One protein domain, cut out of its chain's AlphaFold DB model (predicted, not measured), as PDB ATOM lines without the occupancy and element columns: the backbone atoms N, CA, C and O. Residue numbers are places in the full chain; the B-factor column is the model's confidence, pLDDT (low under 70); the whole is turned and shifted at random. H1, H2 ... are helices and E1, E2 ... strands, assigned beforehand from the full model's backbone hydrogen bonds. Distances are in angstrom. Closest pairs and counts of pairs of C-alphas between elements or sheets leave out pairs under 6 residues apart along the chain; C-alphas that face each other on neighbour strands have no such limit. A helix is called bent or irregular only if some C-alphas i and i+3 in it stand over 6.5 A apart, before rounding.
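This is residues 13 to 227 of the 443 residues of an uncharacterized protein of uncultured bacterium (UniProt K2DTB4). A four-stranded sheet with the long helix H6 over one of its faces makes one end of the domain, and the small helix H3 lies at the far end, with H1 and H4 crossing nearby. H6, H5, H8 and H7 form a ring in which each packs on the next, and H2 packs on H7. The printed part has 215 residues, with eight named helices and four named strands in the order H1 H2 H3 H4 E1 E2 H5 H6 H7 H8 E3 E4; the sheet, E1 E2 E3 E4 from edge to edge, is mixed, and the class is mixed, helices and strands. The whole is compact, with a radius of gyration of the C-alphas of 17.7 A, and it spans 54 by 41 by 32 A.

Start at C-alpha 13, (-29.745, -22.309, 34.261), where H1 begins; it covers residues 13 to 24 and measures 16.1 A from first to last C-alpha. Next come H2, residues 35 to 44, 14.0 A, and H3, residues 64 to 71, 10.0 A. H4, residues 77 to 91, measures 20.5 A and is irregular, but only just: C-alphas 86 and 89 are 6.9 A apart. Read on to strands E1, residues 96 to 100, 13.6 A, and E2, residues 105 to 110, 16.4 A, then to H5, residues 117 to 126, 14.4 A. Find C-alpha 135 at (-30.843, 11.883, 20.501); from there H6 runs 29.5 A to residue 155, with a kink of 26 degrees near residue 149. H7 takes residues 157 to 168, 16.1 A, and H8 residues 178 to 184, 10.0 A. E3 is residues 205 to 210, 14.2 A, and E4 is residues 224 to 226, 6.5 A, ending at C-alpha 226, (-19.165, 2.798, 35.578).

Look first at the sheet, which is only just strongly twisted, its C-alphas lying up to 4.1 A off the best plane. E1 and E2 are an antiparallel hairpin; N 98 and O 107 are 2.9 A apart, within hydrogen-bond range. E2 and E3 are parallel, with N 206 and O 106 at 2.8 A, and E3 and E4 are parallel, with N 225 and O 208 at 2.8 A. E2, H5 to H8 and E3 make a strand-helix-strand unit, two parallel neighbour strands with helices between. H6 is on the sheet, forming two layers, helix on one face, at a height over the sheet of 10.5 A; it runs along the strands, at 22 degrees to E1 on the local plane. H6 touches H5 with residues 141 to 149 alone, closest at the C-alphas of Ala 123 and Ile 145, 5.9 A. H7 and H8 are the hub, touching three helices each; the C-alphas of Ala 167 and Thr 180 are their closest, 4.3 A. H2 touches H7 at a steep tilt of 44 degrees, opposite ways, closest at the C-alphas of Phe 39 and Ala 168, 4.4 A. H1 touches H4 at a steep tilt of 52 degrees, closest at the C-alphas of Glu 20 and Val 87, 5.8 A. H3 is close to H1 but not clearly touching, with the C-alphas of Leu 13 and Ile 66 closest, 5.9 A. Every O i to N i+4 pair is within hydrogen-bond range in H1, H2, H3, H5, H7 and H8; in H4 it is 8 of 11 and in H6 15 of 17.

The two C-alphas farthest apart are those of Asp 72 and Asn 203, 53.9 A. The printed part has no cut. The links H2 to H3, H8 to E3 and E3 to E4 are long. Mean pLDDT of the printed part is 90.0; look for values under 70 at residue 57, residues 171 to 175, 190 to 191, residue 198 and residues 214 to 218 of the model.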
ATOM      1  N   LEU A  13     -28.329 -21.937  34.177       94.94
ATOM      2  CA  LEU A  13     -29.745 -22.309  34.261       94.94
ATOM      3  C   LEU A  13     -30.453 -21.562  35.399       94.94
ATOM      4  O   LEU A  13     -31.609 -21.175  35.249       94.94
ATOM      5  N   MET A  14     -29.778 -21.341  36.529       93.88
ATOM      6  CA  MET A  14     -30.374 -20.628  37.664       93.88
ATOM      7  C   MET A  14     -30.614 -19.158  37.321       93.88
ATOM      8  O   MET A  14     -31.672 -18.615  37.639       93.88
ATOM      9  N   THR A  15     -29.679 -18.544  36.598       95.56
ATOM     10  CA  THR A  15     -29.798 -17.174  36.095       95.56
ATOM     11  C   THR A  15     -30.971 -17.042  35.115       95.56
ATOM     12  O   THR A  15     -31.799 -16.140  35.252       95.56
ATOM     13  N   LEU A  16     -31.125 -17.997  34.190       96.81
ATOM     14  CA  LEU A  16     -32.266 -18.048  33.268       96.81
ATOM     15  C   LEU A  16     -33.606 -18.247  33.997       96.81
ATOM     16  O   LEU A  16     -34.597 -17.608  33.644       96.81
ATOM     17  N   ARG A  17     -33.650 -19.087  35.039       95.44
ATOM     18  CA  ARG A  17     -34.856 -19.290  35.863       95.44
ATOM     19  C   ARG A  17     -35.228 -18.055  36.678       95.44
ATOM     20  O   ARG A  17     -36.413 -17.770  36.829       95.44
ATOM     21  N   LEU A  18     -34.244 -17.307  37.174       96.06
ATOM     22  CA  LEU A  18     -34.495 -16.030  37.840       96.06
ATOM     23  C   LEU A  18     -35.135 -15.030  36.871       96.06
ATOM     24  O   LEU A  18     -36.157 -14.434  37.202       96.06
ATOM     25  N   LEU A  19     -34.574 -14.888  35.667       96.56
ATOM     26  CA  LEU A  19     -35.131 -14.019  34.630       96.56
ATOM     27  C   LEU A  19     -36.556 -14.423  34.253       96.56
ATOM     28  O   LEU A  19     -37.439 -13.574  34.200       96.56
ATOM     29  N   GLU A  20     -36.805 -15.721  34.085       95.56
ATOM     30  CA  GLU A  20     -38.148 -16.255  33.857       95.56
ATOM     31  C   GLU A  20     -39.121 -15.884  34.985       95.56
ATOM     32  O   GLU A  20     -40.275 -15.540  34.718       95.56
ATOM     33  N   GLY A  21     -38.675 -15.949  36.242       96.31
ATOM     34  CA  GLY A  21     -39.467 -15.522  37.393       96.31
ATOM     35  C   GLY A  21     -39.820 -14.035  37.320       96.31
ATOM     36  O   GLY A  21     -40.990 -13.678  37.431       96.31
ATOM     37  N   LEU A  22     -38.834 -13.174  37.041       94.31
ATOM     38  CA  LEU A  22     -39.037 -11.727  36.892       94.31
ATOM     39  C   LEU A  22     -40.031 -11.405  35.763       94.31
ATOM     40  O   LEU A  22     -40.951 -10.607  35.949       94.31
ATOM     41  N   GLU A  23     -39.908 -12.070  34.612       91.69
ATOM     42  CA  GLU A  23     -40.865 -11.936  33.509       91.69
ATOM     43  C   GLU A  23     -42.266 -12.436  33.884       91.69
ATOM     44  O   GLU A  23     -43.283 -11.856  33.484       91.69
ATOM     45  N   THR A  24     -42.338 -13.519  34.660       89.56
ATOM     46  CA  THR A  24     -43.603 -14.078  35.147       89.56
ATOM     47  C   THR A  24     -44.307 -13.096  36.077       89.56
ATOM     48  O   THR A  24     -45.528 -12.984  36.006       89.56
ATOM     49  N   GLU A  25     -43.575 -12.280  36.824       94.12
ATOM     50  CA  GLU A  25     -44.135 -11.180  37.618       94.12
ATOM     51  C   GLU A  25     -44.360  -9.888  36.809       94.12
ATOM     52  O   GLU A  25     -44.788  -8.863  37.335       94.12
ATOM     53  N   GLY A  26     -44.126  -9.916  35.492       89.50
ATOM     54  CA  GLY A  26     -44.344  -8.772  34.605       89.50
ATOM     55  C   GLY A  26     -43.284  -7.677  34.732       89.50
ATOM     56  O   GLY A  26     -43.505  -6.556  34.256       89.50
ATOM     57  N   MET A  27     -42.139  -7.982  35.349       92.12
ATOM     58  CA  MET A  27     -41.009  -7.064  35.395       92.12
ATOM     59  C   MET A  27     -40.398  -6.944  34.000       92.12
ATOM     60  O   MET A  27     -40.244  -7.924  33.275       92.12
ATOM     61  N   ARG A  28     -40.070  -5.711  33.610       87.06
ATOM     62  CA  ARG A  28     -39.366  -5.445  32.355       87.06
ATOM     63  C   ARG A  28     -37.878  -5.471  32.619       87.06
ATOM     64  O   ARG A  28     -37.391  -4.706  33.450       87.06
ATOM     65  N   THR A  29     -37.184  -6.309  31.876       94.44
ATOM     66  CA  THR A  29     -35.743  -6.479  31.975       94.44
ATOM     67  C   THR A  29     -35.094  -6.243  30.622       94.44
ATOM     68  O   THR A  29     -35.710  -6.414  29.575       94.44
ATOM     69  N   GLU A  30     -33.838  -5.818  30.650       96.38
ATOM     70  CA  GLU A  30     -32.993  -5.750  29.468       96.38
ATOM     71  C   GLU A  30     -31.606  -6.264  29.838       96.38
ATOM     72  O   GLU A  30     -31.079  -5.972  30.915       96.38
ATOM     73  N   ILE A  31     -31.018  -7.030  28.929       97.31
ATOM     74  CA  ILE A  31     -29.674  -7.578  29.039       97.31
ATOM     75  C   ILE A  31     -28.872  -6.962  27.906       97.31
ATOM     76  O   ILE A  31     -29.077  -7.291  26.741       97.31
ATOM     77  N   THR A  32     -27.974  -6.040  28.240       96.81
ATOM     78  CA  THR A  32     -26.991  -5.526  27.282       96.81
ATOM     79  C   THR A  32     -25.938  -6.595  27.018       96.81
ATOM     80  O   THR A  32     -25.373  -7.109  27.977       96.81
ATOM     81  N   ALA A  33     -25.642  -6.880  25.759       97.19
ATOM     82  CA  ALA A  33     -24.657  -7.861  25.334       97.19
ATOM     83  C   ALA A  33     -23.288  -7.635  25.981       97.19
ATOM     84  O   ALA A  33     -22.778  -6.516  25.948       97.19
ATOM     85  N   SER A  34     -22.680  -8.703  26.487       95.50
ATOM     86  CA  SER A  34     -21.287  -8.746  26.946       95.50
ATOM     87  C   SER A  34     -20.451  -9.752  26.175       95.50
ATOM     88  O   SER A  34     -20.962 -10.558  25.400       95.50
ATOM     89  N   ASN A  35     -19.150  -9.736  26.424       93.50
ATOM     90  CA  ASN A  35     -18.242 -10.750  25.929       93.50
ATOM     91  C   ASN A  35     -18.562 -12.145  26.481       93.50
ATOM     92  O   ASN A  35     -18.469 -13.124  25.742       93.50
ATOM     93  N   HIS A  36     -18.973 -12.239  27.746       94.38
ATOM     94  CA  HIS A  36     -19.391 -13.493  28.365       94.38
ATOM     95  C   HIS A  36     -20.679 -14.039  27.732       94.38
ATOM     96  O   HIS A  36     -20.737 -15.208  27.348       94.38
ATOM     97  N   ASP A  37     -21.663 -13.175  27.482       96.81
ATOM     98  CA  ASP A  37     -22.889 -13.552  26.773       96.81
ATOM     99  C   ASP A  37     -22.587 -14.027  25.342       96.81
ATOM    100  O   ASP A  37     -23.154 -15.016  24.873       96.81
ATOM    101  N   MET A  38     -21.669 -13.355  24.635       96.44
ATOM    102  CA  MET A  38     -21.225 -13.784  23.303       96.44
ATOM    103  C   MET A  38     -20.520 -15.135  23.357       96.44
ATOM    104  O   MET A  38     -20.774 -15.985  22.505       96.44
ATOM    105  N   PHE A  39     -19.683 -15.361  24.372       95.38
ATOM    106  CA  PHE A  39     -19.059 -16.657  24.605       95.38
ATOM    107  C   PHE A  39     -20.105 -17.750  24.827       95.38
ATOM    108  O   PHE A  39     -20.058 -18.771  24.140       95.38
ATOM    109  N   PHE A  40     -21.084 -17.521  25.708       96.44
ATOM    110  CA  PHE A  40     -22.188 -18.455  25.922       96.44
ATOM    111  C   PHE A  40     -22.893 -18.783  24.607       96.44
ATOM    112  O   PHE A  40     -23.065 -19.954  24.279       96.44
ATOM    113  N   LEU A  41     -23.281 -17.764  23.834       96.56
ATOM    114  CA  LEU A  41     -23.981 -17.957  22.567       96.56
ATOM    115  C   LEU A  41     -23.116 -18.731  21.560       96.56
ATOM    116  O   LEU A  41     -23.617 -19.645  20.907       96.56
ATOM    117  N   ASN A  42     -21.820 -18.426  21.463       95.31
ATOM    118  CA  ASN A  42     -20.892 -19.148  20.591       95.31
ATOM    119  C   ASN A  42     -20.842 -20.646  20.927       95.31
ATOM    120  O   ASN A  42     -20.864 -21.484  20.023       95.31
ATOM    121  N   GLU A  43     -20.830 -20.985  22.219       94.31
ATOM    122  CA  GLU A  43     -20.900 -22.372  22.676       94.31
ATOM    123  C   GLU A  43     -22.274 -22.988  22.411       94.31
ATOM    124  O   GLU A  43     -22.348 -24.030  21.768       94.31
ATOM    125  N   TYR A  44     -23.350 -22.317  22.817       94.69
ATOM    126  CA  TYR A  44     -24.738 -22.759  22.674       94.69
ATOM    127  C   TYR A  44     -25.094 -23.160  21.235       94.69
ATOM    128  O   TYR A  44     -25.777 -24.159  21.018       94.69
ATOM    129  N   TYR A  45     -24.598 -22.425  20.238       93.25
ATOM    130  CA  TYR A  45     -24.858 -22.734  18.831       93.25
ATOM    131  C   TYR A  45     -24.042 -23.914  18.278       93.25
ATOM    132  O   TYR A  45     -24.246 -24.319  17.127       93.25
ATOM    133  N   LYS A  46     -23.118 -24.498  19.046       89.88
ATOM    134  CA  LYS A  46     -22.476 -25.766  18.674       89.88
ATOM    135  C   LYS A  46     -23.494 -26.896  18.782       89.88
ATOM    136  O   LYS A  46     -24.244 -26.988  19.746       89.88
ATOM    137  N   THR A  47     -23.496 -27.779  17.788       81.06
ATOM    138  CA  THR A  47     -24.455 -28.890  17.697       81.06
ATOM    139  C   THR A  47     -24.278 -29.932  18.795       81.06
ATOM    140  O   THR A  47     -25.221 -30.652  19.088       81.06
ATOM    141  N   ASP A  48     -23.084 -30.023  19.382       88.62
ATOM    142  CA  ASP A  48     -22.746 -30.992  20.420       88.62
ATOM    143  C   ASP A  48     -22.491 -30.273  21.758       88.62
ATOM    144  O   ASP A  48     -21.465 -29.592  21.891       88.62
ATOM    145  N   PRO A  49     -23.383 -30.427  22.758       88.62
ATOM    146  CA  PRO A  49     -23.189 -29.880  24.097       88.62
ATOM    147  C   PRO A  49     -21.894 -30.336  24.771       88.62
ATOM    148  O   PRO A  49     -21.304 -29.581  25.538       88.62
ATOM    149  N   SER A  50     -21.388 -31.533  24.465       86.44
ATOM    150  CA  SER A  50     -20.125 -32.011  25.044       86.44
ATOM    151  C   SER A  50     -18.917 -31.175  24.595       86.44
ATOM    152  O   SER A  50     -17.913 -31.100  25.307       86.44
ATOM    153  N   ALA A  51     -19.036 -30.471  23.464       88.62
ATOM    154  CA  ALA A  51     -18.029 -29.546  22.958       88.62
ATOM    155  C   ALA A  51     -18.113 -28.141  23.587       88.62
ATOM    156  O   ALA A  51     -17.256 -27.296  23.301       88.62
ATOM    157  N   TRP A  52     -19.122 -27.867  24.423       91.31
ATOM    158  CA  TRP A  52     -19.254 -26.573  25.089       91.31
ATOM    159  C   TRP A  52     -18.108 -26.348  26.077       91.31
ATOM    160  O   TRP A  52     -17.699 -27.242  26.821       91.31
ATOM    161  N   GLY A  53     -17.577 -25.133  26.062       85.50
ATOM    162  CA  GLY A  53     -16.435 -24.690  26.850       85.50
ATOM    163  C   GLY A  53     -15.075 -25.042  26.241       85.50
ATOM    164  O   GLY A  53     -14.049 -24.597  26.747       85.50
ATOM    165  N   ALA A  54     -15.026 -25.789  25.133       82.12
ATOM    166  CA  ALA A  54     -13.758 -26.179  24.513       82.12
ATOM    167  C   ALA A  54     -13.047 -25.027  23.772       82.12
ATOM    168  O   ALA A  54     -11.845 -25.110  23.527       82.12
ATOM    169  N   SER A  55     -13.764 -23.957  23.408       74.19
ATOM    170  CA  SER A  55     -13.215 -22.820  22.642       74.19
ATOM    171  C   SER A  55     -12.346 -21.870  23.467       74.19
ATOM    172  O   SER A  55     -11.559 -21.120  22.898       74.19
ATOM    173  N   SER A  56     -12.455 -21.888  24.800       77.19
ATOM    174  CA  SER A  56     -11.677 -21.001  25.663       77.19
ATOM    175  C   SER A  56     -11.219 -21.706  26.924       77.19
ATOM    176  O   SER A  56     -12.019 -22.211  27.704       77.19
ATOM    177  N   ARG A  57      -9.910 -21.645  27.186       65.25
ATOM    178  CA  ARG A  57      -9.338 -22.106  28.460       65.25
ATOM    179  C   ARG A  57      -9.755 -21.240  29.650       65.25
ATOM    180  O   ARG A  57      -9.668 -21.711  30.776       65.25
ATOM    181  N   PHE A  58     -10.179 -19.999  29.409       71.00
ATOM    182  CA  PHE A  58     -10.523 -19.041  30.461       71.00
ATOM    183  C   PHE A  58     -12.024 -19.020  30.755       71.00
ATOM    184  O   PHE A  58     -12.415 -19.061  31.917       71.00
ATOM    185  N   TYR A  59     -12.855 -19.006  29.709       77.56
ATOM    186  CA  TYR A  59     -14.315 -18.940  29.847       77.56
ATOM    187  C   TYR A  59     -14.985 -20.314  29.826       77.56
ATOM    188  O   TYR A  59     -16.119 -20.461  30.271       77.56
ATOM    189  N   GLY A  60     -14.280 -21.351  29.363       74.94
ATOM    190  CA  GLY A  60     -14.858 -22.677  29.177       74.94
ATOM    191  C   GLY A  60     -15.413 -23.309  30.444       74.94
ATOM    192  O   GLY A  60     -16.375 -24.067  30.381       74.94
ATOM    193  N   GLN A  61     -14.861 -22.953  31.605       81.94
ATOM    194  CA  GLN A  61     -15.361 -23.449  32.881       81.94
ATOM    195  C   GLN A  61     -16.724 -22.864  33.277       81.94
ATOM    196  O   GLN A  61     -17.450 -23.502  34.034       81.94
ATOM    197  N   TYR A  62     -17.086 -21.690  32.759       84.06
ATOM    198  CA  TYR A  62     -18.290 -20.964  33.164       84.06
ATOM    199  C   TYR A  62     -19.569 -21.550  32.562       84.06
ATOM    200  O   TYR A  62     -20.613 -21.545  33.201       84.06
ATOM    201  N   VAL A  63     -19.471 -22.184  31.391       91.56
ATOM    202  CA  VAL A  63     -20.596 -22.911  30.778       91.56
ATOM    203  C   VAL A  63     -20.754 -24.340  31.312       91.56
ATOM    204  O   VAL A  63     -21.717 -25.025  30.968       91.56
ATOM    205  N   ASN A  64     -19.833 -24.824  32.157       88.38
ATOM    206  CA  ASN A  64     -19.843 -26.217  32.617       88.38
ATOM    207  C   ASN A  64     -21.125 -26.579  33.368       88.38
ATOM    208  O   ASN A  64     -21.614 -27.693  33.206       88.38
ATOM    209  N   GLY A  65     -21.663 -25.654  34.169       90.38
ATOM    210  CA  GLY A  65     -22.855 -25.908  34.974       90.38
ATOM    211  C   GLY A  65     -24.044 -26.310  34.109       90.38
ATOM    212  O   GLY A  65     -24.624 -27.373  34.314       90.38
ATOM    213  N   ILE A  66     -24.373 -25.504  33.098       93.88
ATOM    214  CA  ILE A  66     -25.482 -25.818  32.195       93.88
ATOM    215  C   ILE A  66     -25.139 -26.965  31.241       93.88
ATOM    216  O   ILE A  66     -25.996 -27.802  30.966       93.88
ATOM    217  N   ARG A  67     -23.876 -27.059  30.800       94.31
ATOM    218  CA  ARG A  67     -23.396 -28.153  29.952       94.31
ATOM    219  C   ARG A  67     -23.635 -29.507  30.608       94.31
ATOM    220  O   ARG A  67     -24.205 -30.382  29.970       94.31
ATOM    221  N   SER A  68     -23.233 -29.673  31.868       92.06
ATOM    222  CA  SER A  68     -23.431 -30.920  32.611       92.06
ATOM    223  C   SER A  68     -24.911 -31.277  32.721       92.06
ATOM    224  O   SER A  68     -25.269 -32.416  32.458       92.06
ATOM    225  N   LEU A  69     -25.792 -30.309  32.991       92.81
ATOM    226  CA  LEU A  69     -27.235 -30.575  33.043       92.81
ATOM    227  C   LEU A  69     -27.797 -31.081  31.706       92.81
ATOM    228  O   LEU A  69     -28.665 -31.953  31.708       92.81
ATOM    229  N   VAL A  70     -27.310 -30.547  30.581       93.94
ATOM    230  CA  VAL A  70     -27.699 -31.015  29.243       93.94
ATOM    231  C   VAL A  70     -27.105 -32.397  28.954       93.94
ATOM    232  O   VAL A  70     -27.825 -33.303  28.544       93.94
ATOM    233  N   SER A  71     -25.801 -32.583  29.186       91.12
ATOM    234  CA  SER A  71     -25.092 -33.844  28.917       91.12
ATOM    235  C   SER A  71     -25.595 -35.012  29.767       91.12
ATOM    236  O   SER A  71     -25.676 -36.133  29.268       91.12
ATOM    237  N   ASP A  72     -25.982 -34.751  31.014       90.69
ATOM    238  CA  ASP A  72     -26.526 -35.755  31.932       90.69
ATOM    239  C   ASP A  72     -28.028 -36.022  31.687       90.69
ATOM    240  O   ASP A  72     -28.634 -36.851  32.366       90.69
ATOM    241  N   GLY A  73     -28.651 -35.319  30.731       91.19
ATOM    242  CA  GLY A  73     -30.067 -35.469  30.386       91.19
ATOM    243  C   GLY A  73     -31.037 -34.918  31.437       91.19
ATOM    244  O   GLY A  73     -32.223 -35.245  31.400       91.19
ATOM    245  N   ILE A  74     -30.559 -34.089  32.372       93.44
ATOM    246  CA  ILE A  74     -31.399 -33.417  33.379       93.44
ATOM    247  C   ILE A  74     -32.291 -32.367  32.706       93.44
ATOM    248  O   ILE A  74     -33.455 -32.206  33.074       93.44
ATOM    249  N   ILE A  75     -31.753 -31.673  31.704       94.88
ATOM    250  CA  ILE A  75     -32.522 -30.853  30.766       94.88
ATOM    251  C   ILE A  75     -32.190 -31.290  29.339       94.88
ATOM    252  O   ILE A  75     -31.058 -31.667  29.052       94.88
ATOM    253  N   SER A  76     -33.162 -31.237  28.431       94.00
ATOM    254  CA  SER A  76     -32.888 -31.462  27.011       94.00
ATOM    255  C   SER A  76     -32.320 -30.200  26.359       94.00
ATOM    256  O   SER A  76     -32.573 -29.078  26.812       94.00
ATOM    257  N   GLN A  77     -31.579 -30.373  25.264       93.12
ATOM    258  CA  GLN A  77     -31.095 -29.249  24.463       93.12
ATOM    259  C   GLN A  77     -32.264 -28.459  23.860       93.12
ATOM    260  O   GLN A  77     -32.223 -27.231  23.829       93.12
ATOM    261  N   GLU A  78     -33.335 -29.143  23.458       92.94
ATOM    262  CA  GLU A  78     -34.569 -28.523  22.975       92.94
ATOM    263  C   GLU A  78     -35.229 -27.680  24.070       92.94
ATOM    264  O   GLU A  78     -35.587 -26.532  23.826       92.94
ATOM    265  N   GLY A  79     -35.320 -28.197  25.301       94.00
ATOM    266  CA  GLY A  79     -35.905 -27.465  26.427       94.00
ATOM    267  C   GLY A  79     -35.089 -26.230  26.814       94.00
ATOM    268  O   GLY A  79     -35.654 -25.198  27.184       94.00
ATOM    269  N   LEU A  80     -33.761 -26.300  26.685       95.25
ATOM    270  CA  LEU A  80     -32.903 -25.126  26.818       95.25
ATOM    271  C   LEU A  80     -33.124 -24.134  25.667       95.25
ATOM    272  O   LEU A  80     -33.247 -22.941  25.930       95.25
ATOM    273  N   SER A  81     -33.237 -24.601  24.422       94.25
ATOM    274  CA  SER A  81     -33.528 -23.733  23.272       94.25
ATOM    275  C   SER A  81     -34.842 -22.980  23.445       94.25
ATOM    276  O   SER A  81     -34.881 -21.760  23.297       94.25
ATOM    277  N   GLU A  82     -35.904 -23.678  23.852       93.75
ATOM    278  CA  GLU A  82     -37.201 -23.068  24.145       93.75
ATOM    279  C   GLU A  82     -37.106 -22.024  25.265       93.75
ATOM    280  O   GLU A  82     -37.759 -20.980  25.210       93.75
ATOM    281  N   MET A  83     -36.290 -22.276  26.293       94.44
ATOM    282  CA  MET A  83     -36.051 -21.310  27.366       94.44
ATOM    283  C   MET A  83     -35.295 -20.078  26.863       94.44
ATOM    284  O   MET A  83     -35.696 -18.959  27.178       94.44
ATOM    285  N   MET A  84     -34.246 -20.263  26.063       96.94
ATOM    286  CA  MET A  84     -33.480 -19.163  25.474       96.94
ATOM    287  C   MET A  84     -34.374 -18.272  24.607       96.94
ATOM    288  O   MET A  84     -34.371 -17.050  24.769       96.94
ATOM    289  N   ASP A  85     -35.184 -18.874  23.736       95.06
ATOM    290  CA  ASP A  85     -36.105 -18.165  22.839       95.06
ATOM    291  C   ASP A  85     -37.185 -17.396  23.585       95.06
ATOM    292  O   ASP A  85     -37.552 -16.285  23.200       95.06
ATOM    293  N   ARG A  86     -37.682 -17.980  24.670       93.44
ATOM    294  CA  ARG A  86     -38.791 -17.417  25.428       93.44
ATOM    295  C   ARG A  86     -38.371 -16.386  26.464       93.44
ATOM    296  O   ARG A  86     -39.180 -15.513  26.753       93.44
ATOM    297  N   VAL A  87     -37.186 -16.535  27.053       94.94
ATOM    298  CA  VAL A  87     -36.769 -15.794  28.255       94.94
ATOM    299  C   VAL A  87     -35.532 -14.946  27.980       94.94
ATOM    300  O   VAL A  87     -35.498 -13.774  28.320       94.94
ATOM    301  N   TYR A  88     -34.498 -15.486  27.340       97.88
ATOM    302  CA  TYR A  88     -33.247 -14.743  27.171       97.88
ATOM    303  C   TYR A  88     -33.323 -13.725  26.026       97.88
ATOM    304  O   TYR A  88     -33.160 -12.521  26.229       97.88
ATOM    305  N   PHE A  89     -33.605 -14.195  24.809       97.12
ATOM    306  CA  PHE A  89     -33.542 -13.363  23.608       97.12
ATOM    307  C   PHE A  89     -34.507 -12.166  23.585       97.12
ATOM    308  O   PHE A  89     -34.096 -11.115  23.089       97.12
ATOM    309  N   PRO A  90     -35.734 -12.235  24.140       96.00
ATOM    310  CA  PRO A  90     -36.618 -11.070  24.215       96.00
ATOM    311  C   PRO A  90     -36.038  -9.905  25.029       96.00
ATOM    312  O   PRO A  90     -36.309  -8.742  24.718       96.00
ATOM    313  N   ASN A  91     -35.213 -10.210  26.035       97.31
ATOM    314  CA  ASN A  91     -34.552  -9.219  26.887       97.31
ATOM    315  C   ASN A  91     -33.184  -8.793  26.344       97.31
ATOM    316  O   ASN A  91     -32.642  -7.781  26.781       97.31
ATOM    317  N   PHE A  92     -32.616  -9.537  25.397       98.19
ATOM    318  CA  PHE A  92     -31.270  -9.300  24.898       98.19
ATOM    319  C   PHE A  92     -31.199  -8.108  23.933       98.19
ATOM    320  O   PHE A  92     -31.920  -8.033  22.933       98.19
ATOM    321  N   LYS A  93     -30.273  -7.188  24.203       98.31
ATOM    322  CA  LYS A  93     -29.961  -6.000  23.399       98.31
ATOM    323  C   LYS A  93     -28.458  -5.935  23.186       98.31
ATOM    324  O   LYS A  93     -27.708  -6.165  24.121       98.31
ATOM    325  N   LEU A  94     -27.995  -5.550  22.001       97.88
ATOM    326  CA  LEU A  94     -26.575  -5.239  21.809       97.88
ATOM    327  C   LEU A  94     -26.162  -4.009  22.626       97.88
ATOM    328  O   LEU A  94     -25.092  -3.975  23.223       97.88
ATOM    329  N   LEU A  95     -27.052  -3.023  22.683       96.62
ATOM    330  CA  LEU A  95     -26.939  -1.814  23.484       96.62
ATOM    331  C   LEU A  95     -28.337  -1.246  23.743       96.62
ATOM    332  O   LEU A  95     -29.259  -1.475  22.957       96.62
ATOM    333  N   SER A  96     -28.492  -0.514  24.840       97.94
ATOM    334  CA  SER A  96     -29.753   0.113  25.243       97.94
ATOM    335  C   SER A  96     -29.578   1.621  25.433       97.94
ATOM    336  O   SER A  96     -28.467   2.155  25.371       97.94
ATOM    337  N   TYR A  97     -30.685   2.334  25.614       98.25
ATOM    338  CA  TYR A  97     -30.688   3.770  25.836       98.25
ATOM    339  C   TYR A  97     -31.877   4.231  26.686       98.25
ATOM    340  O   TYR A  97     -32.904   3.566  26.784       98.25
ATOM    341  N   ALA A  98     -31.758   5.434  27.244       97.38
ATOM    342  CA  ALA A  98     -32.883   6.191  27.781       97.38
ATOM    343  C   ALA A  98     -32.872   7.610  27.216       97.38
ATOM    344  O   ALA A  98     -31.836   8.276  27.198       97.38
ATOM    345  N   LEU A  99     -34.038   8.076  26.771       95.69
ATOM    346  CA  LEU A  99     -34.238   9.456  26.346       95.69
ATOM    347  C   LEU A  99     -34.651  10.320  27.538       95.69
ATOM    348  O   LEU A  99     -35.541   9.961  28.308       95.69
ATOM    349  N   THR A 100     -34.017  11.479  27.671       92.69
ATOM    350  CA  THR A 100     -34.281  12.455  28.733       92.69
ATOM    351  C   THR A 100     -34.508  13.843  28.128       92.69
ATOM    352  O   THR A 100     -34.300  14.079  26.931       92.69
ATOM    353  N   ASN A 101     -34.980  14.786  28.953       91.69
ATOM    354  CA  ASN A 101     -35.200  16.181  28.557       91.69
ATOM    355  C   ASN A 101     -36.077  16.324  27.291       91.69
ATOM    356  O   ASN A 101     -35.703  17.004  26.334       91.69
ATOM    357  N   ASN A 102     -37.240  15.660  27.282       92.38
ATOM    358  CA  ASN A 102     -38.177  15.629  26.149       92.38
ATOM    359  C   ASN A 102     -37.512  15.161  24.837       92.38
ATOM    360  O   ASN A 102     -37.539  15.880  23.838       92.38
ATOM    361  N   ASP A 103     -36.880  13.986  24.860       93.75
ATOM    362  CA  ASP A 103     -36.171  13.358  23.731       93.75
ATOM    363  C   ASP A 103     -34.961  14.146  23.182       93.75
ATOM    364  O   ASP A 103     -34.458  13.839  22.101       93.75
ATOM    365  N   LYS A 104     -34.472  15.173  23.893       97.00
ATOM    366  CA  LYS A 104     -33.320  15.988  23.450       97.00
ATOM    367  C   LYS A 104     -31.974  15.419  23.874       97.00
ATOM    368  O   LYS A 104     -30.945  15.836  23.343       97.00
ATOM    369  N   LYS A 105     -31.975  14.540  24.871       97.56
ATOM    370  CA  LYS A 105     -30.784  13.943  25.461       97.56
ATOM    371  C   LYS A 105     -30.921  12.427  25.473       97.56
ATOM    372  O   LYS A 105     -32.033  11.917  25.592       97.56
ATOM    373  N   ILE A 106     -29.801  11.729  25.329       97.94
ATOM    374  CA  ILE A 106     -29.737  10.268  25.376       97.94
ATOM    375  C   ILE A 106     -28.669   9.821  26.373       97.94
ATOM    376  O   ILE A 106     -27.537  10.303  26.344       97.94
ATOM    377  N   THR A 107     -29.040   8.904  27.257       97.69
ATOM    378  CA  THR A 107     -28.102   8.090  28.032       97.69
ATOM    379  C   THR A 107     -27.952   6.752  27.325       97.69
ATOM    380  O   THR A 107     -28.962   6.123  27.016       97.69
ATOM    381  N   LEU A 108     -26.718   6.328  27.066       97.31
ATOM    382  CA  LEU A 108     -26.415   5.036  26.450       97.31
ATOM    383  C   LEU A 108     -26.074   4.009  27.531       97.31
ATOM    384  O   LEU A 108     -25.330   4.325  28.456       97.31
ATOM    385  N   PHE A 109     -26.587   2.789  27.397       96.69
ATOM    386  CA  PHE A 109     -26.289   1.656  28.270       96.69
ATOM    387  C   PHE A 109     -25.615   0.557  27.451       96.69
ATOM    388  O   PHE A 109     -26.204   0.009  26.517       96.69
ATOM    389  N   MET A 110     -24.376   0.234  27.791       94.88
ATOM    390  CA  MET A 110     -23.546  -0.722  27.055       94.88
ATOM    391  C   MET A 110     -22.660  -1.489  28.025       94.88
ATOM    392  O   MET A 110     -22.315  -0.976  29.081       94.88
ATOM    393  N   HIS A 111     -22.316  -2.733  27.712       94.69
ATOM    394  CA  HIS A 111     -21.529  -3.543  28.637       94.69
ATOM    395  C   HIS A 111     -20.117  -2.973  28.844       94.69
ATOM    396  O   HIS A 111     -19.735  -2.694  29.983       94.69
ATOM    397  N   ALA A 112     -19.392  -2.728  27.746       92.00
ATOM    398  CA  ALA A 112     -18.065  -2.123  27.754       92.00
ATOM    399  C   ALA A 112     -18.132  -0.631  27.360       92.00
ATOM    400  O   ALA A 112     -18.968  -0.252  26.526       92.00
ATOM    401  N   PRO A 113     -17.280   0.241  27.929       90.94
ATOM    402  CA  PRO A 113     -17.304   1.670  27.637       90.94
ATOM    403  C   PRO A 113     -16.907   1.946  26.182       90.94
ATOM    404  O   PRO A 113     -15.813   1.597  25.740       90.94
ATOM    405  N   ASN A 114     -17.799   2.603  25.438       91.31
ATOM    406  CA  ASN A 114     -17.618   2.922  24.023       91.31
ATOM    407  C   ASN A 114     -18.106   4.340  23.674       91.31
ATOM    408  O   ASN A 114     -18.899   4.947  24.395       91.31
ATOM    409  N   GLY A 115     -17.596   4.879  22.565       92.00
ATOM    410  CA  GLY A 115     -18.156   6.056  21.898       92.00
ATOM    411  C   GLY A 115     -19.353   5.698  21.008       92.00
ATOM    412  O   GLY A 115     -19.930   4.614  21.115       92.00
ATOM    413  N   ILE A 116     -19.721   6.604  20.101       94.62
ATOM    414  CA  ILE A 116     -20.793   6.363  19.114       94.62
ATOM    415  C   ILE A 116     -20.277   5.686  17.835       94.62
ATOM    416  O   ILE A 116     -21.048   5.145  17.048       94.62
ATOM    417  N   GLU A 117     -18.964   5.675  17.626       93.88
ATOM    418  CA  GLU A 117     -18.308   5.162  16.428       93.88
ATOM    419  C   GLU A 117     -18.543   3.654  16.221       93.88
ATOM    420  O   GLU A 117     -18.924   3.284  15.109       93.88
ATOM    421  N   PRO A 118     -18.436   2.772  17.244       94.00
ATOM    422  CA  PRO A 118     -18.801   1.365  17.074       94.00
ATOM    423  C   PRO A 118     -20.272   1.175  16.696       94.00
ATOM    424  O   PRO A 118     -20.598   0.249  15.964       94.00
ATOM    425  N   ILE A 119     -21.169   2.052  17.162       96.81
ATOM    426  CA  ILE A 119     -22.604   1.993  16.839       96.81
ATOM    427  C   ILE A 119     -22.810   2.264  15.346       96.81
ATOM    428  O   ILE A 119     -23.590   1.576  14.685       96.81
ATOM    429  N   LYS A 120     -22.082   3.245  14.800       97.31
ATOM    430  CA  LYS A 120     -22.100   3.576  13.373       97.31
ATOM    431  C   LYS A 120     -21.588   2.444  12.503       97.31
ATOM    432  O   LYS A 120     -22.231   2.095  11.513       97.31
ATOM    433  N   ASP A 121     -20.456   1.871  12.878       96.12
ATOM    434  CA  ASP A 121     -19.852   0.788  12.109       96.12
ATOM    435  C   ASP A 121     -20.722  -0.473  12.172       96.12
ATOM    436  O   ASP A 121     -20.968  -1.098  11.139       96.12
ATOM    437  N   LEU A 122     -21.306  -0.771  13.337       97.38
ATOM    438  CA  LEU A 122     -22.247  -1.876  13.503       97.38
ATOM    439  C   LEU A 122     -23.522  -1.689  12.671       97.38
ATOM    440  O   LEU A 122     -24.013  -2.649  12.077       97.38
ATOM    441  N   ALA A 123     -24.052  -0.464  12.585       98.44
ATOM    442  CA  ALA A 123     -25.168  -0.167  11.691       98.44
ATOM    443  C   ALA A 123     -24.809  -0.519  10.238       98.44
ATOM    444  O   ALA A 123     -25.572  -1.210   9.566       98.44
ATOM    445  N   GLY A 124     -23.611  -0.132   9.785       97.94
ATOM    446  CA  GLY A 124     -23.094  -0.490   8.465       97.94
ATOM    447  C   GLY A 124     -22.970  -2.003   8.250       97.94
ATOM    448  O   GLY A 124     -23.454  -2.518   7.242       97.94
ATOM    449  N   GLU A 125     -22.388  -2.732   9.208       96.62
ATOM    450  CA  GLU A 125     -22.244  -4.199   9.162       96.62
ATOM    451  C   GLU A 125     -23.601  -4.923   9.062       96.62
ATOM    452  O   GLU A 125     -23.723  -5.956   8.392       96.62
ATOM    453  N   LEU A 126     -24.639  -4.373   9.697       97.38
ATOM    454  CA  LEU A 126     -26.001  -4.912   9.698       97.38
ATOM    455  C   LEU A 126     -26.875  -4.396   8.545       97.38
ATOM    456  O   LEU A 126     -28.000  -4.871   8.391       97.38
ATOM    457  N   GLY A 127     -26.381  -3.467   7.722       97.81
ATOM    458  CA  GLY A 127     -27.166  -2.845   6.649       97.81
ATOM    459  C   GLY A 127     -28.274  -1.914   7.157       97.81
ATOM    460  O   GLY A 127     -29.287  -1.731   6.486       97.81
ATOM    461  N   VAL A 128     -28.099  -1.345   8.348       98.31
ATOM    462  CA  VAL A 128     -29.009  -0.389   8.987       98.31
ATOM    463  C   VAL A 128     -28.577   1.040   8.651       98.31
ATOM    464  O   VAL A 128     -27.396   1.378   8.710       98.31
ATOM    465  N   GLU A 129     -29.539   1.908   8.331       98.31
ATOM    466  CA  GLU A 129     -29.269   3.337   8.154       98.31
ATOM    467  C   GLU A 129     -28.867   3.979   9.493       98.31
ATOM    468  O   GLU A 129     -29.622   3.975  10.471       98.31
ATOM    469  N   TYR A 130     -27.661   4.541   9.535       98.62
ATOM    470  CA  TYR A 130     -27.160   5.251  10.704       98.62
ATOM    471  C   TYR A 130     -27.583   6.721  10.680       98.62
ATOM    472  O   TYR A 130     -27.251   7.454   9.744       98.62
ATOM    473  N   ALA A 131     -28.256   7.171  11.738       98.06
ATOM    474  CA  ALA A 131     -28.654   8.556  11.921       98.06
ATOM    475  C   ALA A 131     -28.433   8.988  13.375       98.06
ATOM    476  O   ALA A 131     -28.941   8.375  14.303       98.06
ATOM    477  N   ASP A 132     -27.704  10.084  13.574       97.62
ATOM    478  CA  ASP A 132     -27.303  10.550  14.903       97.62
ATOM    479  C   ASP A 132     -27.295  12.084  15.005       97.62
ATOM    480  O   ASP A 132     -26.590  12.680  15.816       97.62
ATOM    481  N   LYS A 133     -28.099  12.764  14.176       97.62
ATOM    482  CA  LYS A 133     -28.234  14.232  14.229       97.62
ATOM    483  C   LYS A 133     -28.891  14.704  15.527       97.62
ATOM    484  O   LYS A 133     -28.673  15.838  15.953       97.62
ATOM    485  N   THR A 134     -29.715  13.853  16.135       98.00
ATOM    486  CA  THR A 134     -30.400  14.099  17.404       98.00
ATOM    487  C   THR A 134     -30.395  12.841  18.271       98.00
ATOM    488  O   THR A 134     -30.236  11.730  17.767       98.00
ATOM    489  N   ALA A 135     -30.657  13.001  19.572       98.00
ATOM    490  CA  ALA A 135     -30.843  11.883  20.501       98.00
ATOM    491  C   ALA A 135     -31.912  10.885  20.014       98.00
ATOM    492  O   ALA A 135     -31.727   9.676  20.115       98.00
ATOM    493  N   LYS A 136     -33.007  11.388  19.434       98.25
ATOM    494  CA  LYS A 136     -34.094  10.566  18.893       98.25
ATOM    495  C   LYS A 136     -33.705   9.812  17.622       98.25
ATOM    496  O   LYS A 136     -34.205   8.710  17.406       98.25
ATOM    497  N   ASP A 137     -32.852  10.396  16.788       98.38
ATOM    498  CA  ASP A 137     -32.340   9.708  15.602       98.38
ATOM    499  C   ASP A 137     -31.434   8.549  16.026       98.38
ATOM    500  O   ASP A 137     -31.679   7.416  15.614       98.38
ATOM    501  N   LEU A 138     -30.503   8.800  16.958       98.56
ATOM    502  CA  LEU A 138     -29.611   7.756  17.466       98.56
ATOM    503  C   LEU A 138     -30.393   6.629  18.157       98.56
ATOM    504  O   LEU A 138     -30.111   5.456  17.928       98.56
ATOM    505  N   ALA A 139     -31.415   6.967  18.946       98.50
ATOM    506  CA  ALA A 139     -32.331   6.002  19.555       98.50
ATOM    507  C   ALA A 139     -32.985   5.068  18.517       98.50
ATOM    508  O   ALA A 139     -32.955   3.848  18.676       98.50
ATOM    509  N   LYS A 140     -33.507   5.620  17.413       98.38
ATOM    510  CA  LYS A 140     -34.088   4.819  16.322       98.38
ATOM    511  C   LYS A 140     -33.051   3.934  15.639       98.38
ATOM    512  O   LYS A 140     -33.359   2.795  15.297       98.38
ATOM    513  N   THR A 141     -31.837   4.442  15.439       98.69
ATOM    514  CA  THR A 141     -30.734   3.643  14.902       98.69
ATOM    515  C   THR A 141     -30.398   2.477  15.833       98.69
ATOM    516  O   THR A 141     -30.250   1.357  15.354       98.69
ATOM    517  N   ILE A 142     -30.360   2.688  17.153       98.69
ATOM    518  CA  ILE A 142     -30.136   1.615  18.136       98.69
ATOM    519  C   ILE A 142     -31.262   0.573  18.092       98.69
ATOM    520  O   ILE A 142     -30.984  -0.628  18.089       98.69
ATOM    521  N   ASP A 143     -32.523   1.001  18.009       98.56
ATOM    522  CA  ASP A 143     -33.661   0.083  17.870       98.56
ATOM    523  C   ASP A 143     -33.546  -0.771  16.600       98.56
ATOM    524  O   ASP A 143     -33.738  -1.989  16.647       98.56
ATOM    525  N   ALA A 144     -33.172  -0.154  15.476       98.25
ATOM    526  CA  ALA A 144     -32.978  -0.842  14.204       98.25
ATOM    527  C   ALA A 144     -31.787  -1.816  14.233       98.25
ATOM    528  O   ALA A 144     -31.909  -2.926  13.721       98.25
ATOM    529  N   ILE A 145     -30.671  -1.449  14.875       98.69
ATOM    530  CA  ILE A 145     -29.517  -2.334  15.107       98.69
ATOM    531  C   ILE A 145     -29.938  -3.562  15.920       98.69
ATOM    532  O   ILE A 145     -29.676  -4.694  15.513       98.69
ATOM    533  N   ASN A 146     -30.616  -3.349  17.053       98.62
ATOM    534  CA  ASN A 146     -31.070  -4.432  17.925       98.62
ATOM    535  C   ASN A 146     -32.024  -5.379  17.191       98.62
ATOM    536  O   ASN A 146     -31.890  -6.598  17.304       98.62
ATOM    537  N   TRP A 147     -32.965  -4.829  16.420       97.81
ATOM    538  CA  TRP A 147     -33.882  -5.626  15.612       97.81
ATOM    539  C   TRP A 147     -33.147  -6.412  14.523       97.81
ATOM    540  O   TRP A 147     -33.339  -7.621  14.420       97.81
ATOM    541  N   ALA A 148     -32.273  -5.758  13.752       98.06
ATOM    542  CA  ALA A 148     -31.540  -6.390  12.659       98.06
ATOM    543  C   ALA A 148     -30.678  -7.551  13.164       98.06
ATOM    544  O   ALA A 148     -30.746  -8.646  12.611       98.06
ATOM    545  N   PHE A 149     -29.932  -7.347  14.255       98.06
ATOM    546  CA  PHE A 149     -29.111  -8.399  14.850       98.06
ATOM    547  C   PHE A 149     -29.945  -9.589  15.342       98.06
ATOM    548  O   PHE A 149     -29.606 -10.733  15.043       98.06
ATOM    549  N   GLN A 150     -31.057  -9.345  16.046       96.12
ATOM    550  CA  GLN A 150     -31.958 -10.424  16.475       96.12
ATOM    551  C   GLN A 150     -32.551 -11.181  15.285       96.12
ATOM    552  O   GLN A 150     -32.635 -12.407  15.310       96.12
ATOM    553  N   ASN A 151     -32.931 -10.463  14.229       96.06
ATOM    554  CA  ASN A 151     -33.550 -11.048  13.049       96.06
ATOM    555  C   ASN A 151     -32.583 -11.934  12.244       96.06
ATOM    556  O   ASN A 151     -33.021 -12.920  11.651       96.06
ATOM    557  N   LEU A 152     -31.267 -11.661  12.287       96.88
ATOM    558  CA  LEU A 152     -30.259 -12.510  11.635       96.88
ATOM    559  C   LEU A 152     -30.345 -13.971  12.087       96.88
ATOM    560  O   LEU A 152     -30.105 -14.860  11.278       96.88
ATOM    561  N   ARG A 153     -30.759 -14.246  13.330       94.88
ATOM    562  CA  ARG A 153     -30.959 -15.619  13.825       94.88
ATOM    563  C   ARG A 153     -31.894 -16.448  12.943       94.88
ATOM    564  O   ARG A 153     -31.722 -17.661  12.853       94.88
ATOM    565  N   TYR A 154     -32.863 -15.794  12.306       93.75
ATOM    566  CA  TYR A 154     -33.882 -16.429  11.475       93.75
ATOM    567  C   TYR A 154     -33.579 -16.293   9.982       93.75
ATOM    568  O   TYR A 154     -33.812 -17.227   9.221       93.75
ATOM    569  N   THR A 155     -33.050 -15.144   9.554       94.75
ATOM    570  CA  THR A 155     -32.864 -14.839   8.127       94.75
ATOM    571  C   THR A 155     -31.487 -15.203   7.583       94.75
ATOM    572  O   THR A 155     -31.359 -15.482   6.396       94.75
ATOM    573  N   ASP A 156     -30.452 -15.167   8.424       96.81
ATOM    574  CA  ASP A 156     -29.064 -15.448   8.047       96.81
ATOM    575  C   ASP A 156     -28.277 -15.936   9.273       96.81
ATOM    576  O   ASP A 156     -27.435 -15.245   9.857       96.81
ATOM    577  N   ASN A 157     -28.602 -17.159   9.697       94.19
ATOM    578  CA  ASN A 157     -28.012 -17.776  10.884       94.19
ATOM    579  C   ASN A 157     -26.481 -17.921  10.747       94.19
ATOM    580  O   ASN A 157     -25.753 -17.818  11.732       94.19
ATOM    581  N   ALA A 158     -25.962 -18.095   9.526       96.62
ATOM    582  CA  ALA A 158     -24.522 -18.156   9.291       96.62
ATOM    583  C   ALA A 158     -23.838 -16.832   9.665       96.62
ATOM    584  O   ALA A 158     -22.881 -16.840  10.443       96.62
ATOM    585  N   LYS A 159     -24.368 -15.696   9.190       96.69
ATOM    586  CA  LYS A 159     -23.864 -14.370   9.568       96.69
ATOM    587  C   LYS A 159     -24.038 -14.093  11.060       96.69
ATOM    588  O   LYS A 159     -23.108 -13.588  11.684       96.69
ATOM    589  N   PHE A 160     -25.187 -14.449  11.640       96.94
ATOM    590  CA  PHE A 160     -25.419 -14.301  13.080       96.94
ATOM    591  C   PHE A 160     -24.333 -15.010  13.901       96.94
ATOM    592  O   PHE A 160     -23.695 -14.400  14.758       96.94
ATOM    593  N   ARG A 161     -24.087 -16.292  13.604       95.38
ATOM    594  CA  ARG A 161     -23.091 -17.105  14.312       95.38
ATOM    595  C   ARG A 161     -21.680 -16.578  14.127       95.38
ATOM    596  O   ARG A 161     -20.916 -16.604  15.083       95.38
ATOM    597  N   GLU A 162     -21.344 -16.084  12.941       94.94
ATOM    598  CA  GLU A 162     -20.030 -15.495  12.698       94.94
ATOM    599  C   GLU A 162     -19.820 -14.215  13.516       94.94
ATOM    600  O   GLU A 162     -18.784 -14.065  14.159       94.94
ATOM    601  N   MET A 163     -20.817 -13.324  13.576       95.44
ATOM    602  CA  MET A 163     -20.736 -12.123  14.416       95.44
ATOM    603  C   MET A 163     -20.592 -12.473  15.903       95.44
ATOM    604  O   MET A 163     -19.759 -11.886  16.590       95.44
ATOM    605  N   VAL A 164     -21.364 -13.452  16.391       95.50
ATOM    606  CA  VAL A 164     -21.262 -13.954  17.773       95.50
ATOM    607  C   VAL A 164     -19.886 -14.565  18.042       95.50
ATOM    608  O   VAL A 164     -19.277 -14.250  19.060       95.50
ATOM    609  N   ARG A 165     -19.372 -15.401  17.132       93.31
ATOM    610  CA  ARG A 165     -18.054 -16.039  17.259       93.31
ATOM    611  C   ARG A 165     -16.945 -14.997  17.348       93.31
ATOM    612  O   ARG A 165     -16.134 -15.062  18.264       93.31
ATOM    613  N   LEU A 166     -16.939 -14.021  16.438       91.25
ATOM    614  CA  LEU A 166     -15.979 -12.919  16.470       91.25
ATOM    615  C   LEU A 166     -16.081 -12.153  17.796       91.25
ATOM    616  O   LEU A 166     -15.068 -11.898  18.431       91.25
ATOM    617  N   ALA A 167     -17.286 -11.839  18.267       92.31
ATOM    618  CA  ALA A 167     -17.457 -11.130  19.533       92.31
ATOM    619  C   ALA A 167     -17.070 -11.961  20.774       92.31
ATOM    620  O   ALA A 167     -16.696 -11.390  21.796       92.31
ATOM    621  N   ALA A 168     -17.135 -13.293  20.701       91.31
ATOM    622  CA  ALA A 168     -16.717 -14.206  21.765       91.31
ATOM    623  C   ALA A 168     -15.191 -14.392  21.825       91.31
ATOM    624  O   ALA A 168     -14.595 -14.457  22.901       91.31
ATOM    625  N   GLU A 169     -14.556 -14.504  20.659       84.06
ATOM    626  CA  GLU A 169     -13.127 -14.750  20.497       84.06
ATOM    627  C   GLU A 169     -12.392 -13.406  20.440       84.06
ATOM    628  O   GLU A 169     -12.096 -12.868  19.371       84.06
ATOM    629  N   PHE A 170     -12.109 -12.827  21.610       72.12
ATOM    630  CA  PHE A 170     -11.252 -11.645  21.701       72.12
ATOM    631  C   PHE A 170      -9.826 -11.986  21.282       72.12
ATOM    632  O   PHE A 170      -8.979 -12.337  22.104       72.12
ATOM    633  N   ASP A 171      -9.555 -11.879  19.988       69.19
ATOM    634  CA  ASP A 171      -8.198 -11.728  19.500       69.19
ATOM    635  C   ASP A 171      -7.890 -10.242  19.417       69.19
ATOM    636  O   ASP A 171      -8.259  -9.554  18.457       69.19
ATOM    637  N   ILE A 172      -7.190  -9.770  20.452       53.84
ATOM    638  CA  ILE A 172      -6.775  -8.381  20.550       53.84
ATOM    639  C   ILE A 172      -6.011  -7.946  19.314       53.84
ATOM    640  O   ILE A 172      -6.077  -6.768  19.063       53.84
ATOM    641  N   ASN A 173      -5.340  -8.828  18.558       51.38
ATOM    642  CA  ASN A 173      -4.450  -8.462  17.452       51.38
ATOM    643  C   ASN A 173      -5.100  -8.502  16.062       51.38
ATOM    644  O   ASN A 173      -4.493  -8.018  15.107       51.38
ATOM    645  N   THR A 174      -6.278  -9.111  15.908       61.47
ATOM    646  CA  THR A 174      -6.845  -9.379  14.571       61.47
ATOM    647  C   THR A 174      -8.306  -8.986  14.424       61.47
ATOM    648  O   THR A 174      -8.788  -8.836  13.297       61.47
ATOM    649  N   ASN A 175      -9.025  -8.786  15.528       64.62
ATOM    650  CA  ASN A 175     -10.464  -8.616  15.471       64.62
ATOM    651  C   ASN A 175     -10.879  -7.137  15.504       64.62
ATOM    652  O   ASN A 175     -10.962  -6.504  16.554       64.62
ATOM    653  N   ASN A 176     -11.177  -6.599  14.318       71.88
ATOM    654  CA  ASN A 176     -11.659  -5.229  14.113       71.88
ATOM    655  C   ASN A 176     -13.197  -5.113  14.047       71.88
ATOM    656  O   ASN A 176     -13.712  -4.085  13.602       71.88
ATOM    657  N   SER A 177     -13.940  -6.139  14.481       87.69
ATOM    658  CA  SER A 177     -15.409  -6.102  14.502       87.69
ATOM    659  C   SER A 177     -15.934  -5.025  15.461       87.69
ATOM    660  O   SER A 177     -15.518  -4.940  16.621       87.69
ATOM    661  N   SER A 178     -16.899  -4.225  14.998       92.88
ATOM    662  CA  SER A 178     -17.583  -3.228  15.835       92.88
ATOM    663  C   SER A 178     -18.328  -3.855  17.020       92.88
ATOM    664  O   SER A 178     -18.305  -3.299  18.119       92.88
ATOM    665  N   LEU A 179     -18.910  -5.047  16.844       94.50
ATOM    666  CA  LEU A 179     -19.547  -5.792  17.931       94.50
ATOM    667  C   LEU A 179     -18.531  -6.241  18.991       94.50
ATOM    668  O   LEU A 179     -18.813  -6.153  20.183       94.50
ATOM    669  N   THR A 180     -17.334  -6.660  18.571       92.25
ATOM    670  CA  THR A 180     -16.257  -7.013  19.512       92.25
ATOM    671  C   THR A 180     -15.859  -5.796  20.345       92.25
ATOM    672  O   THR A 180     -15.756  -5.896  21.565       92.25
ATOM    673  N   ALA A 181     -15.725  -4.617  19.727       90.12
ATOM    674  CA  ALA A 181     -15.455  -3.380  20.460       90.12
ATOM    675  C   ALA A 181     -16.565  -3.041  21.474       90.12
ATOM    676  O   ALA A 181     -16.267  -2.719  22.625       90.12
ATOM    677  N   LEU A 182     -17.841  -3.186  21.094       92.44
ATOM    678  CA  LEU A 182     -18.976  -2.924  21.991       92.44
ATOM    679  C   LEU A 182     -18.960  -3.764  23.273       92.44
ATOM    680  O   LEU A 182     -19.447  -3.295  24.304       92.44
ATOM    681  N   VAL A 183     -18.401  -4.974  23.217       93.25
ATOM    682  CA  VAL A 183     -18.427  -5.913  24.345       93.25
ATOM    683  C   VAL A 183     -17.071  -6.123  25.032       93.25
ATOM    684  O   VAL A 183     -17.051  -6.684  26.118       93.25
ATOM    685  N   TRP A 184     -15.956  -5.645  24.466       90.19
ATOM    686  CA  TRP A 184     -14.609  -5.815  25.049       90.19
ATOM    687  C   TRP A 184     -13.823  -4.527  25.309       90.19
ATOM    688  O   TRP A 184     -12.787  -4.583  25.973       90.19
ATOM    689  N   ASN A 185     -14.229  -3.373  24.767       88.06
ATOM    690  CA  ASN A 185     -13.402  -2.163  24.839       88.06
ATOM    691  C   ASN A 185     -13.132  -1.740  26.294       88.06
ATOM    692  O   ASN A 185     -14.042  -1.421  27.046       88.06
ATOM    693  N   MET A 186     -11.860  -1.664  26.679       82.69
ATOM    694  CA  MET A 186     -11.433  -1.200  28.010       82.69
ATOM    695  C   MET A 186     -11.114   0.306  28.037       82.69
ATOM    696  O   MET A 186     -10.352   0.782  28.876       82.69
ATOM    697  N   GLY A 187     -11.633   1.056  27.066       77.62
ATOM    698  CA  GLY A 187     -11.418   2.489  26.890       77.62
ATOM    699  C   GLY A 187     -10.155   2.885  26.123       77.62
ATOM    700  O   GLY A 187      -9.917   4.074  25.924       77.62
ATOM    701  N   LYS A 188      -9.366   1.905  25.668       75.44
ATOM    702  CA  LYS A 188      -8.140   2.106  24.873       75.44
ATOM    703  C   LYS A 188      -8.374   2.001  23.362       75.44
ATOM    704  O   LYS A 188      -7.455   2.260  22.596       75.44
ATOM    705  N   GLY A 189      -9.583   1.623  22.943       71.44
ATOM    706  CA  GLY A 189      -9.852   1.240  21.561       71.44
ATOM    707  C   GLY A 189      -9.325  -0.160  21.222       71.44
ATOM    708  O   GLY A 189      -8.919  -0.920  22.104       71.44
ATOM    709  N   ASN A 190      -9.375  -0.515  19.938       69.56
ATOM    710  CA  ASN A 190      -8.769  -1.733  19.384       69.56
ATOM    711  C   ASN A 190      -7.246  -1.554  19.152       69.56
ATOM    712  O   ASN A 190      -6.677  -0.540  19.553       69.56
ATOM    713  N   VAL A 191      -6.586  -2.514  18.479       64.94
ATOM    714  CA  VAL A 191      -5.134  -2.468  18.152       64.94
ATOM    715  C   VAL A 191      -4.691  -1.136  17.569       64.94
ATOM    716  O   VAL A 191      -3.626  -0.630  17.911       64.94
ATOM    717  N   ASP A 192      -5.514  -0.581  16.684       72.31
ATOM    718  CA  ASP A 192      -5.188   0.596  15.886       72.31
ATOM    719  C   ASP A 192      -5.581   1.905  16.597       72.31
ATOM    720  O   ASP A 192      -5.541   2.978  15.995       72.31
ATOM    721  N   GLY A 193      -6.024   1.830  17.859       74.62
ATOM    722  CA  GLY A 193      -6.595   2.961  18.595       74.62
ATOM    723  C   GLY A 193      -7.988   3.373  18.103       74.62
ATOM    724  O   GLY A 193      -8.537   4.384  18.542       74.62
ATOM    725  N   LYS A 194      -8.610   2.599  17.202       81.44
ATOM    726  CA  LYS A 194     -10.000   2.818  16.788       81.44
ATOM    727  C   LYS A 194     -10.903   2.602  18.000       81.44
ATOM    728  O   LYS A 194     -10.755   1.612  18.712       81.44
ATOM    729  N   TYR A 195     -11.859   3.505  18.206       85.19
ATOM    730  CA  TYR A 195     -12.766   3.511  19.364       85.19
ATOM    731  C   TYR A 195     -12.100   3.841  20.709       85.19
ATOM    732  O   TYR A 195     -12.662   3.548  21.768       85.19
ATOM    733  N   GLU A 196     -10.911   4.448  20.697       83.69
ATOM    734  CA  GLU A 196     -10.366   5.076  21.899       83.69
ATOM    735  C   GLU A 196     -11.336   6.158  22.406       83.69
ATOM    736  O   GLU A 196     -11.876   6.952  21.634       83.69
ATOM    737  N   LEU A 197     -11.552   6.217  23.723       82.31
ATOM    738  CA  LEU A 197     -12.508   7.141  24.354       82.31
ATOM    739  C   LEU A 197     -11.958   8.568  24.506       82.31
ATOM    740  O   LEU A 197     -12.370   9.318  25.391       82.31
ATOM    741  N   SER A 198     -11.008   8.943  23.649       67.81
ATOM    742  CA  SER A 198     -10.413  10.278  23.575       67.81
ATOM    743  C   SER A 198     -11.302  11.278  22.819       67.81
ATOM    744  O   SER A 198     -11.079  12.488  22.898       67.81
ATOM    745  N   VAL A 199     -12.340  10.797  22.125       70.94
ATOM    746  CA  VAL A 199     -13.288  11.619  21.363       70.94
ATOM    747  C   VAL A 199     -14.395  12.164  22.270       70.94
ATOM    748  O   VAL A 199     -15.024  11.432  23.034       70.94
ATOM    749  N   ALA A 200     -14.661  13.470  22.177       83.12
ATOM    750  CA  ALA A 200     -15.778  14.092  22.880       83.12
ATOM    751  C   ALA A 200     -17.117  13.553  22.354       83.12
ATOM    752  O   ALA A 200     -17.384  13.605  21.152       83.12
ATOM    753  N   LEU A 201     -17.980  13.092  23.262       91.12
ATOM    754  CA  LEU A 201     -19.323  12.651  22.902       91.12
ATOM    755  C   LEU A 201     -20.146  13.814  22.318       91.12
ATOM    756  O   LEU A 201     -19.990  14.964  22.751       91.12
ATOM    757  N   PRO A 202     -21.063  13.543  21.370       94.56
ATOM    758  CA  PRO A 202     -21.973  14.559  20.864       94.56
ATOM    759  C   PRO A 202     -22.743  15.244  21.993       94.56
ATOM    760  O   PRO A 202     -23.122  14.621  22.982       94.56
ATOM    761  N   ASN A 203     -23.058  16.527  21.824       96.06
ATOM    762  CA  ASN A 203     -23.720  17.318  22.864       96.06
ATOM    763  C   ASN A 203     -25.114  16.798  23.262       96.06
ATOM    764  O   ASN A 203     -25.614  17.187  24.316       96.06
ATOM    765  N   TYR A 204     -25.769  15.976  22.442       96.94
ATOM    766  CA  TYR A 204     -27.046  15.342  22.769       96.94
ATOM    767  C   TYR A 204     -26.871  14.033  23.559       96.94
ATOM    768  O   TYR A 204     -27.844  13.554  24.134       96.94
ATOM    769  N   VAL A 205     -25.660  13.472  23.639       96.69
ATOM    770  CA  VAL A 205     -25.344  12.342  24.519       96.69
ATOM    771  C   VAL A 205     -25.049  12.892  25.911       96.69
ATOM    772  O   VAL A 205     -24.120  13.670  26.119       96.69
ATOM    773  N   GLU A 206     -25.898  12.537  26.867       94.31
ATOM    774  CA  GLU A 206     -25.771  12.968  28.256       94.31
ATOM    775  C   GLU A 206     -24.650  12.200  28.950       94.31
ATOM    776  O   GLU A 206     -23.743  12.812  29.518       94.31
ATOM    777  N   LYS A 207     -24.699  10.869  28.851       94.81
ATOM    778  CA  LYS A 207     -23.720   9.961  29.441       94.81
ATOM    779  C   LYS A 207     -23.742   8.572  28.808       94.81
ATOM    780  O   LYS A 207     -24.714   8.186  28.155       94.81
ATOM    781  N   VAL A 208     -22.671   7.829  29.053       93.81
ATOM    782  CA  VAL A 208     -22.506   6.409  28.744       93.81
ATOM    783  C   VAL A 208     -22.383   5.661  30.064       93.81
ATOM    784  O   VAL A 208     -21.433   5.871  30.813       93.81
ATOM    785  N   VAL A 209     -23.348   4.798  30.356       93.31
ATOM    786  CA  VAL A 209     -23.375   3.949  31.547       93.31
ATOM    787  C   VAL A 209     -22.910   2.550  31.153       93.31
ATOM    788  O   VAL A 209     -23.438   1.977  30.196       93.31
ATOM    789  N   HIS A 210     -21.938   1.994  31.876       92.31
ATOM    790  CA  HIS A 210     -21.337   0.705  31.527       92.31
ATOM    791  C   HIS A 210     -21.030  -0.199  32.717       92.31
ATOM    792  O   HIS A 210     -20.929   0.262  33.850       92.31
ATOM    793  N   GLY A 211     -20.935  -1.504  32.452       85.19
ATOM    794  CA  GLY A 211     -20.758  -2.538  33.473       85.19
ATOM    795  C   GLY A 211     -19.301  -2.900  33.730       85.19
ATOM    796  O   GLY A 211     -18.908  -2.980  34.880       85.19
ATOM    797  N   HIS A 212     -18.503  -3.086  32.678       73.88
ATOM    798  CA  HIS A 212     -17.134  -3.591  32.782       73.88
ATOM    799  C   HIS A 212     -16.099  -2.465  32.665       73.88
ATOM    800  O   HIS A 212     -16.212  -1.605  31.785       73.88
ATOM    801  N   VAL A 213     -15.073  -2.470  33.525       70.12
ATOM    802  CA  VAL A 213     -13.842  -1.674  33.362       70.12
ATOM    803  C   VAL A 213     -12.658  -2.539  33.772       70.12
ATOM    804  O   VAL A 213     -12.582  -2.987  34.910       70.12
ATOM    805  N   GLY A 214     -11.722  -2.778  32.855       61.59
ATOM    806  CA  GLY A 214     -10.458  -3.425  33.206       61.59
ATOM    807  C   GLY A 214      -9.611  -2.583  34.176       61.59
ATOM    808  O   GLY A 214      -9.795  -1.369  34.291       61.59
ATOM    809  N   GLU A 215      -8.648  -3.226  34.847       54.59
ATOM    810  CA  GLU A 215      -7.612  -2.573  35.670       54.59
ATOM    811  C   GLU A 215      -6.967  -1.356  34.971       54.59
ATOM    812  O   GLU A 215      -6.859  -1.315  33.740       54.59
ATOM    813  N   PRO A 216      -6.537  -0.348  35.754       47.78
ATOM    814  CA  PRO A 216      -6.879   1.051  35.547       47.78
ATOM    815  C   PRO A 216      -6.546   1.508  34.126       47.78
ATOM    816  O   PRO A 216      -5.400   1.816  33.783       47.78
ATOM    817  N   GLY A 217      -7.584   1.579  33.294       52.81
ATOM    818  CA  GLY A 217      -7.550   2.377  32.079       52.81
ATOM    819  C   GLY A 217      -7.292   3.858  32.394       52.81
ATOM    820  O   GLY A 217      -7.320   4.273  33.560       52.81
ATOM    821  N   PRO A 218      -7.036   4.690  31.370       58.91
ATOM    822  CA  PRO A 218      -7.021   6.136  31.559       58.91
ATOM    823  C   PRO A 218      -8.312   6.575  32.258       58.91
ATOM    824  O   PRO A 218      -9.373   5.985  32.047       58.91
ATOM    825  N   LYS A 219      -8.223   7.606  33.106       70.88
ATOM    826  CA  LYS A 219      -9.402   8.183  33.758       70.88
ATOM    827  C   LYS A 219     -10.422   8.533  32.672       70.88
ATOM    828  O   LYS A 219     -10.171   9.439  31.879       70.88
ATOM    829  N   LEU A 220     -11.531   7.794  32.637       79.00
ATOM    830  CA  LEU A 220     -12.566   8.000  31.633       79.00
ATOM    831  C   LEU A 220     -13.117   9.433  31.736       79.00
ATOM    832  O   LEU A 220     -13.135  10.006  32.837       79.00
ATOM    833  N   PRO A 221     -13.560  10.036  30.618       84.25
ATOM    834  CA  PRO A 221     -14.221  11.335  30.657       84.25
ATOM    835  C   PRO A 221     -15.425  11.317  31.611       84.25
ATOM    836  O   PRO A 221     -16.070  10.290  31.789       84.25
ATOM    837  N   ALA A 222     -15.782  12.469  32.188       86.94
ATOM    838  CA  ALA A 222     -16.845  12.566  33.202       86.94
ATOM    839  C   ALA A 222     -18.243  12.111  32.726       86.94
ATOM    840  O   ALA A 222     -19.129  11.906  33.547       86.94
ATOM    841  N   GLN A 223     -18.446  11.977  31.412       90.00
ATOM    842  CA  GLN A 223     -19.682  11.461  30.819       90.00
ATOM    843  C   GLN A 223     -19.771   9.927  30.849       90.00
ATOM    844  O   GLN A 223     -20.808   9.389  30.474       90.00
ATOM    845  N   TYR A 224     -18.721   9.220  31.270       90.06
ATOM    846  CA  TYR A 224     -18.711   7.767  31.410       90.06
ATOM    847  C   TYR A 224     -18.932   7.387  32.872       90.06
ATOM    848  O   TYR A 224     -18.154   7.753  33.753       90.06
ATOM    849  N   GLU A 225     -20.013   6.659  33.124       88.56
ATOM    850  CA  GLU A 225     -20.427   6.208  34.446       88.56
ATOM    851  C   GLU A 225     -20.285   4.688  34.517       88.56
ATOM    852  O   GLU A 225     -21.005   3.941  33.852       88.56
ATOM    853  N   THR A 226     -19.344   4.226  35.336       87.44
ATOM    854  CA  THR A 226     -19.165   2.798  35.578       87.44
ATOM    855  C   THR A 226     -20.078   2.326  36.707       87.44
ATOM    856  O   THR A 226     -20.096   2.897  37.798       87.44
ATOM    857  N   LEU A 227     -20.825   1.256  36.442       86.44
ATOM    858  CA  LEU A 227     -21.566   0.488  37.439       86.44
ATOM    859  C   LEU A 227     -20.736  -0.665  38.007       86.44
ATOM    860  O   LEU A 227     -21.262  -1.438  38.805       86.44
TER     861      LEU A 227